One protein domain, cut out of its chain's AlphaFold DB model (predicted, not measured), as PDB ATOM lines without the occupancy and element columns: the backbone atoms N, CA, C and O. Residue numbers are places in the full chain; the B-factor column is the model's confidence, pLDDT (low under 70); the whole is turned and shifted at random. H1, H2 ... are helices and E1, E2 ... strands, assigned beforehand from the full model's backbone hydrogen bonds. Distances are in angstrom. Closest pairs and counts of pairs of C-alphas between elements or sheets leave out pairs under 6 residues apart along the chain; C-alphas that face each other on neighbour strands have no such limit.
ATOM      1  N   GLU A   2     111.648 120.883 115.017       81.88
ATOM      2  CA  GLU A   2     110.309 121.484 114.982       81.88
ATOM      3  C   GLU A   2     109.570 120.922 113.769       81.88
ATOM      4  O   GLU A   2     110.054 121.069 112.652       81.88
ATOM      5  N   HIS A   3     108.434 120.269 113.999       95.12
ATOM      6  CA  HIS A   3     107.539 119.813 112.942       95.12
ATOM      7  C   HIS A   3     106.623 120.962 112.529       95.12
ATOM      8  O   HIS A   3     106.128 121.708 113.386       95.12
ATOM      9  N   PHE A   4     106.376 121.104 111.236       97.12
ATOM     10  CA  PHE A   4     105.611 122.223 110.702       97.12
ATOM     11  C   PHE A   4     104.836 121.810 109.454       97.12
ATOM     12  O   PHE A   4     105.011 120.722 108.912       97.12
ATOM     13  N   PHE A   5     103.963 122.701 109.015       97.56
ATOM     14  CA  PHE A   5     103.178 122.588 107.809       97.56
ATOM     15  C   PHE A   5     103.586 123.691 106.840       97.56
ATOM     16  O   PHE A   5     103.761 124.852 107.226       97.56
ATOM     17  N   TYR A   6     103.744 123.320 105.578       96.44
ATOM     18  CA  TYR A   6     103.752 124.269 104.476       96.44
ATOM     19  C   TYR A   6     102.459 124.086 103.687       96.44
ATOM     20  O   TYR A   6     102.211 123.003 103.150       96.44
ATOM     21  N   ASP A   7     101.627 125.128 103.677       90.31
ATOM     22  CA  ASP A   7     100.213 125.036 103.316       90.31
ATOM     23  C   ASP A   7      99.549 123.876 104.091       90.31
ATOM     24  O   ASP A   7      99.461 123.948 105.315       90.31
ATOM     25  N   ASP A   8      99.188 122.778 103.423       90.62
ATOM     26  CA  ASP A   8      98.586 121.585 104.043       90.62
ATOM     27  C   ASP A   8      99.552 120.384 104.148       90.62
ATOM     28  O   ASP A   8      99.168 119.288 104.565       90.62
ATOM     29  N   THR A   9     100.818 120.561 103.759       95.31
ATOM     30  CA  THR A   9     101.812 119.479 103.730       95.31
ATOM     31  C   THR A   9     102.568 119.409 105.049       95.31
ATOM     32  O   THR A   9     103.312 120.327 105.395       95.31
ATOM     33  N   PHE A  10     102.413 118.295 105.767       96.19
ATOM     34  CA  PHE A  10     103.217 118.005 106.952       96.19
ATOM     35  C   PHE A  10     104.683 117.787 106.565       96.19
ATOM     36  O   PHE A  10     104.980 116.937 105.728       96.19
ATOM     37  N   CYS A  11     105.579 118.527 107.209       96.69
ATOM     38  CA  CYS A  11     107.022 118.378 107.087       96.69
ATOM     39  C   CYS A  11     107.581 117.949 108.445       96.69
ATOM     40  O   CYS A  11     107.431 118.671 109.443       96.69
ATOM     41  N   SER A  12     108.245 116.788 108.510       95.25
ATOM     42  CA  SER A  12     108.910 116.386 109.751       95.25
ATOM     43  C   SER A  12     110.086 117.300 110.089       95.25
ATOM     44  O   SER A  12     110.416 117.469 111.263       95.25
ATOM     45  N   ASP A  13     110.698 117.901 109.074       94.44
ATOM     46  CA  ASP A  13     111.897 118.723 109.163       94.44
ATOM     47  C   ASP A  13     112.106 119.522 107.858       94.44
ATOM     48  O   ASP A  13     111.209 119.647 107.021       94.44
ATOM     49  N   LEU A  14     113.297 120.113 107.712       95.00
ATOM     50  CA  LEU A  14     113.684 120.883 106.532       95.00
ATOM     51  C   LEU A  14     113.916 120.021 105.283       95.00
ATOM     52  O   LEU A  14     113.814 120.569 104.188       95.00
ATOM     53  N   GLU A  15     114.180 118.717 105.412       94.19
ATOM     54  CA  GLU A  15     114.345 117.821 104.262       94.19
ATOM     55  C   GLU A  15     113.013 117.651 103.531       94.19
ATOM     56  O   GLU A  15     112.942 117.793 102.311       94.19
ATOM     57  N   ASP A  16     111.937 117.414 104.282       95.81
ATOM     58  CA  ASP A  16     110.592 117.326 103.711       95.81
ATOM     59  C   ASP A  16     110.188 118.632 103.019       95.81
ATOM     60  O   ASP A  16     109.644 118.604 101.915       95.81
ATOM     61  N   LEU A  17     110.518 119.781 103.615       96.12
ATOM     62  CA  LEU A  17     110.283 121.075 102.979       96.12
ATOM     63  C   LEU A  17     111.101 121.236 101.694       96.12
ATOM     64  O   LEU A  17     110.568 121.696 100.688       96.12
ATOM     65  N   ALA A  18     112.381 120.865 101.709       95.56
ATOM     66  CA  ALA A  18     113.240 120.948 100.535       95.56
ATOM     67  C   ALA A  18     112.682 120.088  99.390       95.56
ATOM     68  O   ALA A  18     112.554 120.579  98.270       95.56
ATOM     69  N   ARG A  19     112.198 118.872  99.687       95.50
ATOM     70  CA  ARG A  19     111.509 118.003  98.715       95.50
ATOM     71  C   ARG A  19     110.256 118.644  98.117       95.50
ATOM     72  O   ARG A  19     110.010 118.465  96.928       95.50
ATOM     73  N   VAL A  20     109.476 119.400  98.896       96.25
ATOM     74  CA  VAL A  20     108.293 120.123  98.379       96.25
ATOM     75  C   VAL A  20     108.678 121.144  97.303       96.25
ATOM     76  O   VAL A  20     107.927 121.348  96.350       96.25
ATOM     77  N   PHE A  21     109.849 121.763  97.435       95.69
ATOM     78  CA  PHE A  21     110.355 122.765  96.497       95.69
ATOM     79  C   PHE A  21     111.340 122.214  95.459       95.69
ATOM     80  O   PHE A  21     111.868 123.007  94.683       95.69
ATOM     81  N   ASP A  22     111.572 120.895  95.430       96.00
ATOM     82  CA  ASP A  22     112.597 120.250  94.593       96.00
ATOM     83  C   ASP A  22     114.000 120.850  94.831       96.00
ATOM     84  O   ASP A  22     114.752 121.128  93.900       96.00
ATOM     85  N   ILE A  23     114.320 121.125  96.103       96.44
ATOM     86  CA  ILE A  23     115.602 121.681  96.550       96.44
ATOM     87  C   ILE A  23     116.487 120.566  97.108       96.44
ATOM     88  O   ILE A  23     116.047 119.772  97.941       96.44
ATOM     89  N   ASP A  24     117.754 120.563  96.715       95.38
ATOM     90  CA  ASP A  24     118.798 119.676  97.222       95.38
ATOM     91  C   ASP A  24     120.130 120.429  97.424       95.38
ATOM     92  O   ASP A  24     120.218 121.648  97.252       95.38
ATOM     93  N   GLU A  25     121.174 119.702  97.831       94.00
ATOM     94  CA  GLU A  25     122.517 120.257  98.051       94.00
ATOM     95  C   GLU A  25     123.105 120.890  96.774       94.00
ATOM     96  O   GLU A  25     123.832 121.886  96.854       94.00
ATOM     97  N   ASP A  26     122.750 120.364  95.598       94.25
ATOM     98  CA  ASP A  26     123.283 120.815  94.315       94.25
ATOM     99  C   ASP A  26     122.662 122.157  93.892       94.25
ATOM    100  O   ASP A  26     123.363 123.020  93.352       94.25
ATOM    101  N   ASN A  27     121.368 122.370  94.163       95.19
ATOM    102  CA  ASN A  27     120.628 123.532  93.661       95.19
ATOM    103  C   ASN A  27     120.267 124.599  94.718       95.19
ATOM    104  O   ASN A  27     119.867 125.707  94.351       95.19
ATOM    105  N   VAL A  28     120.459 124.346  96.020       94.88
ATOM    106  CA  VAL A  28     120.100 125.303  97.094       94.88
ATOM    107  C   VAL A  28     120.771 126.675  96.921       94.88
ATOM    108  O   VAL A  28     120.203 127.722  97.252       94.88
ATOM    109  N   ASN A  29     121.973 126.700  96.342       94.19
ATOM    110  CA  ASN A  29     122.715 127.931  96.079       94.19
ATOM    111  C   ASN A  29     122.151 128.746  94.901       94.19
ATOM    112  O   ASN A  29     122.401 129.955  94.838       94.19
ATOM    113  N   GLU A  30     121.360 128.125  94.021       95.56
ATOM    114  CA  GLU A  30     120.697 128.760  92.874       95.56
ATOM    115  C   GLU A  30     119.426 129.529  93.266       95.56
ATOM    116  O   GLU A  30     118.950 130.378  92.505       95.56
ATOM    117  N   LEU A  31     118.889 129.285  94.469       94.69
ATOM    118  CA  LEU A  31     117.782 130.064  95.021       94.69
ATOM    119  C   LEU A  31     118.141 131.553  95.059       94.69
ATOM    120  O   LEU A  31     119.287 131.937  95.302       94.69
ATOM    121  N   LYS A  32     117.149 132.425  94.877       95.62
ATOM    122  CA  LYS A  32     117.356 133.869  95.048       95.62
ATOM    123  C   LYS A  32     117.754 134.184  96.490       95.62
ATOM    124  O   LYS A  32     117.296 133.526  97.419       95.62
ATOM    125  N   ASP A  33     118.563 135.218  96.689       92.81
ATOM    126  CA  ASP A  33     119.029 135.596  98.032       92.81
ATOM    127  C   ASP A  33     117.894 136.058  98.960       92.81
ATOM    128  O   ASP A  33     118.004 135.947 100.178       92.81
ATOM    129  N   ASP A  34     116.785 136.535  98.391       95.19
ATOM    130  CA  ASP A  34     115.558 136.899  99.100       95.19
ATOM    131  C   ASP A  34     114.550 135.742  99.213       95.19
ATOM    132  O   ASP A  34     113.426 135.953  99.680       95.19
ATOM    133  N   TRP A  35     114.927 134.524  98.802       96.88
ATOM    134  CA  TRP A  35     114.058 133.361  98.920       96.88
ATOM    135  C   TRP A  35     113.755 133.077 100.390       96.88
ATOM    136  O   TRP A  35     114.646 132.919 101.238       96.88
ATOM    137  N   GLN A  36     112.463 133.005 100.675       96.81
ATOM    138  CA  GLN A  36     111.932 132.676 101.979       96.81
ATOM    139  C   GLN A  36     110.540 132.076 101.833       96.81
ATOM    140  O   GLN A  36     109.773 132.454 100.944       96.81
ATOM    141  N   VAL A  37     110.196 131.194 102.759       96.69
ATOM    142  CA  VAL A  37     108.879 130.583 102.854       96.69
ATOM    143  C   VAL A  37     108.362 130.692 104.280       96.69
ATOM    144  O   VAL A  37     109.108 130.567 105.253       96.69
ATOM    145  N   LYS A  38     107.068 130.972 104.408       97.06
ATOM    146  CA  LYS A  38     106.374 130.987 105.690       97.06
ATOM    147  C   LYS A  38     105.794 129.598 105.936       97.06
ATOM    148  O   LYS A  38     105.055 129.100 105.097       97.06
ATOM    149  N   VAL A  39     106.112 129.013 107.083       97.06
ATOM    150  CA  VAL A  39     105.572 127.725 107.531       97.06
ATOM    151  C   VAL A  39     104.787 127.906 108.819       97.06
ATOM    152  O   VAL A  39     105.062 128.822 109.604       97.06
ATOM    153  N   GLU A  40     103.806 127.043 109.035       97.75
ATOM    154  CA  GLU A  40     103.018 126.981 110.258       97.75
ATOM    155  C   GLU A  40     103.577 125.902 111.179       97.75
ATOM    156  O   GLU A  40     103.712 124.748 110.794       97.75
ATOM    157  N   LEU A  41     103.934 126.260 112.405       96.75
ATOM    158  CA  LEU A  41     104.407 125.302 113.392       96.75
ATOM    159  C   LEU A  41     103.278 124.347 113.786       96.75
ATOM    160  O   LEU A  41     102.092 124.649 113.647       96.75
ATOM    161  N   SER A  42     103.660 123.192 114.317       95.94
ATOM    162  CA  SER A  42     102.702 122.208 114.808       95.94
ATOM    163  C   SER A  42     102.833 121.965 116.304       95.94
ATOM    164  O   SER A  42     103.919 122.088 116.870       95.94
ATOM    165  N   ASP A  43     101.723 121.572 116.920       93.81
ATOM    166  CA  ASP A  43     101.682 121.027 118.274       93.81
ATOM    167  C   ASP A  43     101.123 119.593 118.235       93.81
ATOM    168  O   ASP A  43     100.355 119.225 117.343       93.81
ATOM    169  N   LEU A  44     101.544 118.757 119.191       92.25
ATOM    170  CA  LEU A  44     100.979 117.418 119.368       92.25
ATOM    171  C   LEU A  44      99.645 117.515 120.104       92.25
ATOM    172  O   LEU A  44      99.616 117.807 121.303       92.25
ATOM    173  N   GLU A  45      98.561 117.162 119.425       89.94
ATOM    174  CA  GLU A  45      97.224 117.089 120.015       89.94
ATOM    175  C   GLU A  45      96.663 115.666 119.906       89.94
ATOM    176  O   GLU A  45      97.037 114.926 118.992       89.94
ATOM    177  N   PRO A  46      95.787 115.238 120.836       90.44
ATOM    178  CA  PRO A  46      95.077 113.971 120.705       90.44
ATOM    179  C   PRO A  46      94.350 113.878 119.362       90.44
ATOM    180  O   PRO A  46      93.725 114.838 118.921       90.44
ATOM    181  N   HIS A  98     100.460 115.597 114.919       93.94
ATOM    182  CA  HIS A  98     100.826 116.986 114.698       93.94
ATOM    183  C   HIS A  98      99.683 117.722 114.010       93.94
ATOM    184  O   HIS A  98      99.240 117.306 112.942       93.94
ATOM    185  N   TYR A  99      99.244 118.823 114.615       93.31
ATOM    186  CA  TYR A  99      98.254 119.729 114.041       93.31
ATOM    187  C   TYR A  99      98.841 121.140 113.912       93.31
ATOM    188  O   TYR A  99      99.629 121.537 114.779       93.31
ATOM    189  N   PRO A 100      98.486 121.900 112.859       94.81
ATOM    190  CA  PRO A 100      98.882 123.298 112.719       94.81
ATOM    191  C   PRO A 100      98.389 124.136 113.911       94.81
ATOM    192  O   PRO A 100      97.241 124.002 114.339       94.81
ATOM    193  N   ASN A 101      99.259 124.976 114.482       94.06
ATOM    194  CA  ASN A 101      98.986 125.688 115.739       94.06
ATOM    195  C   ASN A 101      98.827 127.213 115.593       94.06
ATOM    196  O   ASN A 101      98.850 127.940 116.591       94.06
ATOM    197  N   ASN A 102      98.675 127.720 114.369       94.81
ATOM    198  CA  ASN A 102      98.586 129.136 114.004       94.81
ATOM    199  C   ASN A 102      99.799 129.996 114.412       94.81
ATOM    200  O   ASN A 102      99.737 131.231 114.355       94.81
ATOM    201  N   LYS A 103     100.918 129.389 114.825       96.25
ATOM    202  CA  LYS A 103     102.197 130.086 115.016       96.25
ATOM    203  C   LYS A 103     103.033 129.874 113.773       96.25
ATOM    204  O   LYS A 103     103.140 128.767 113.270       96.25
ATOM    205  N   PHE A 104     103.668 130.933 113.295       96.38
ATOM    206  CA  PHE A 104     104.387 130.884 112.031       96.38
ATOM    207  C   PHE A 104     105.865 131.185 112.212       96.38
ATOM    208  O   PHE A 104     106.251 131.993 113.059       96.38
ATOM    209  N   LYS A 105     106.674 130.572 111.353       95.62
ATOM    210  CA  LYS A 105     108.110 130.807 111.235       95.62
ATOM    211  C   LYS A 105     108.458 131.034 109.770       95.62
ATOM    212  O   LYS A 105     107.803 130.500 108.879       95.62
ATOM    213  N   THR A 106     109.491 131.829 109.528       97.19
ATOM    214  CA  THR A 106     110.048 132.017 108.190       97.19
ATOM    215  C   THR A 106     111.300 131.168 108.047       97.19
ATOM    216  O   THR A 106     112.206 131.261 108.875       97.19
ATOM    217  N   ILE A 107     111.350 130.363 106.993       96.12
ATOM    218  CA  ILE A 107     112.537 129.620 106.572       96.12
ATOM    219  C   ILE A 107     113.140 130.369 105.390       96.12
ATOM    220  O   ILE A 107     112.425 130.758 104.471       96.12
ATOM    221  N   THR A 108     114.443 130.623 105.442       96.75
ATOM    222  CA  THR A 108     115.177 131.405 104.439       96.75
ATOM    223  C   THR A 108     116.158 130.518 103.686       96.75
ATOM    224  O   THR A 108     116.537 129.456 104.182       96.75
ATOM    225  N   LYS A 109     116.644 130.985 102.527       95.81
ATOM    226  CA  LYS A 109     117.743 130.326 101.799       95.81
ATOM    227  C   LYS A 109     118.933 130.049 102.717       95.81
ATOM    228  O   LYS A 109     119.444 128.939 102.730       95.81
ATOM    229  N   ALA A 110     119.342 131.039 103.513       95.19
ATOM    230  CA  ALA A 110     120.460 130.892 104.445       95.19
ATOM    231  C   ALA A 110     120.243 129.738 105.440       95.19
ATOM    232  O   ALA A 110     121.174 128.985 105.697       95.19
ATOM    233  N   GLY A 111     119.012 129.566 105.939       93.38
ATOM    234  CA  GLY A 111     118.669 128.452 106.824       93.38
ATOM    235  C   GLY A 111     118.696 127.085 106.134       93.38
ATOM    236  O   GLY A 111     119.078 126.107 106.765       93.38
ATOM    237  N   LEU A 112     118.336 127.006 104.848       93.81
ATOM    238  CA  LEU A 112     118.476 125.771 104.067       93.81
ATOM    239  C   LEU A 112     119.946 125.447 103.776       93.81
ATOM    240  O   LEU A 112     120.361 124.314 103.976       93.81
ATOM    241  N   VAL A 113     120.748 126.436 103.367       94.25
ATOM    242  CA  VAL A 113     122.189 126.251 103.114       94.25
ATOM    243  C   VAL A 113     122.909 125.766 104.373       94.25
ATOM    244  O   VAL A 113     123.706 124.836 104.297       94.25
ATOM    245  N   GLU A 114     122.610 126.361 105.531       93.81
ATOM    246  CA  GLU A 114     123.155 125.916 106.819       93.81
ATOM    247  C   GLU A 114     122.743 124.476 107.151       93.81
ATOM    248  O   GLU A 114     123.541 123.735 107.708       93.81
ATOM    249  N   TRP A 115     121.523 124.066 106.791       92.62
ATOM    250  CA  TRP A 115     121.034 122.708 107.035       92.62
ATOM    251  C   TRP A 115     121.708 121.646 106.150       92.62
ATOM    252  O   TRP A 115     121.945 120.541 106.628       92.62
ATOM    253  N   PHE A 116     122.027 121.975 104.891       91.06
ATOM    254  CA  PHE A 116     122.741 121.082 103.964       91.06
ATOM    255  C   PHE A 116     124.263 121.003 104.215       91.06
ATOM    256  O   PHE A 116     124.915 120.141 103.631       91.06
ATOM    257  N   SER A 117     124.831 121.898 105.038       87.25
ATOM    258  CA  SER A 117     126.280 121.980 105.331       87.25
ATOM    259  C   SER A 117     126.743 120.987 106.399       87.25
ATOM    260  O   SER A 117     127.888 120.495 106.275       87.25
TER     261      SER A 117
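Overview. This is residues 2 to 46 and 98 to 117 of the 117 residues of an uncharacterized protein of Chitinophagaceae bacterium (UniProt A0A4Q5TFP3). Two long antiparallel strands, E3 and E4, form a strongly twisted ribbon that runs along much of the length of the domain, and the short hairpin of E1 and E2 extends this ribbon to a four-stranded sheet. Helix H1 packs on the hairpin, while the long link of residues 21 to 35 and the last helix, H2, lie at the end of the ribbon where E3 begins and E4 ends. The printed part has 65 residues, with the order E1 E2 H1 E3 E4 H2 along the chain; the sheet order is E2 - E1 - E3 - E4, all antiparallel, and the class is mixed, helices and strands. The whole is compact, with a radius of gyration of the C-alphas of 12.1 A, and its outline is a rod spanning 40 by 18 by 18 A.

Arrangement. In the sheet, E3, residues 36 to 46, and E4, residues 98 to 108, are antiparallel at 158 degrees, with N 39 and O 105 at 2.9 A and N 101 and O 41 at 3.0 A, within hydrogen-bond range. E4 bends by 91 degrees at residue 102. E1, residues 4 to 6, is the antiparallel neighbour of E3, with N 5 and O 40 at 2.7 A. E2, residues 9 to 11, forms a hairpin with E1, with N 11 and O 4 at 2.8 A. E2 and E4 are the edge strands. The sheet is only just strongly twisted, with C-alphas up to 4.2 A off its best plane. H1, residues 14 to 20, is on the sheet at a height of 8.4 A and only just over E1, on which 3 of its C-alphas fall; it runs along the strands, at 22 degrees to E1 on the local plane. The closest C-alphas of H1 and E2 are those of Leu 17 and Cys 11, 5.9 A apart. E2, H1 and E3 make a split strand-helix-strand unit, two strands of one sheet joined through a helix, with E1 between them in the sheet, and its crossover is right-handed. H2, residues 109 to 116, only grazes the sheet with its residues 109 to 114. H1 and H2 only just touch, with 3 pairs of C-alphas within 8 A, the closest being Leu 14 and Leu 112 at 7.3 A; they run opposite ways at a steep tilt of 68 degrees, only just short of about perpendicular. In H1 and H2 every O i to N i+4 pair is within hydrogen-bond range.

Along the chain. E1 begins at C-alpha 4, (105.611, 122.223, 110.702). E3 measures 31.4 A from first to last C-alpha, and E4 22.8 A. H1 measures 9.8 A and H2 10.7 A, the latter ending at C-alpha 116, (122.741, 121.082, 103.964).

Size, cuts and confidence. The C-alphas of Glu 30 and Pro 46 are the two farthest apart, at 40.6 A. Residues 47 to 97 are not printed, and C-alphas 46 and 98 are 8.8 A apart across this cut. The link from H1 to E3 is long, with 15 residues. The mean pLDDT of the printed part is 94.7, and no printed residue is under 70.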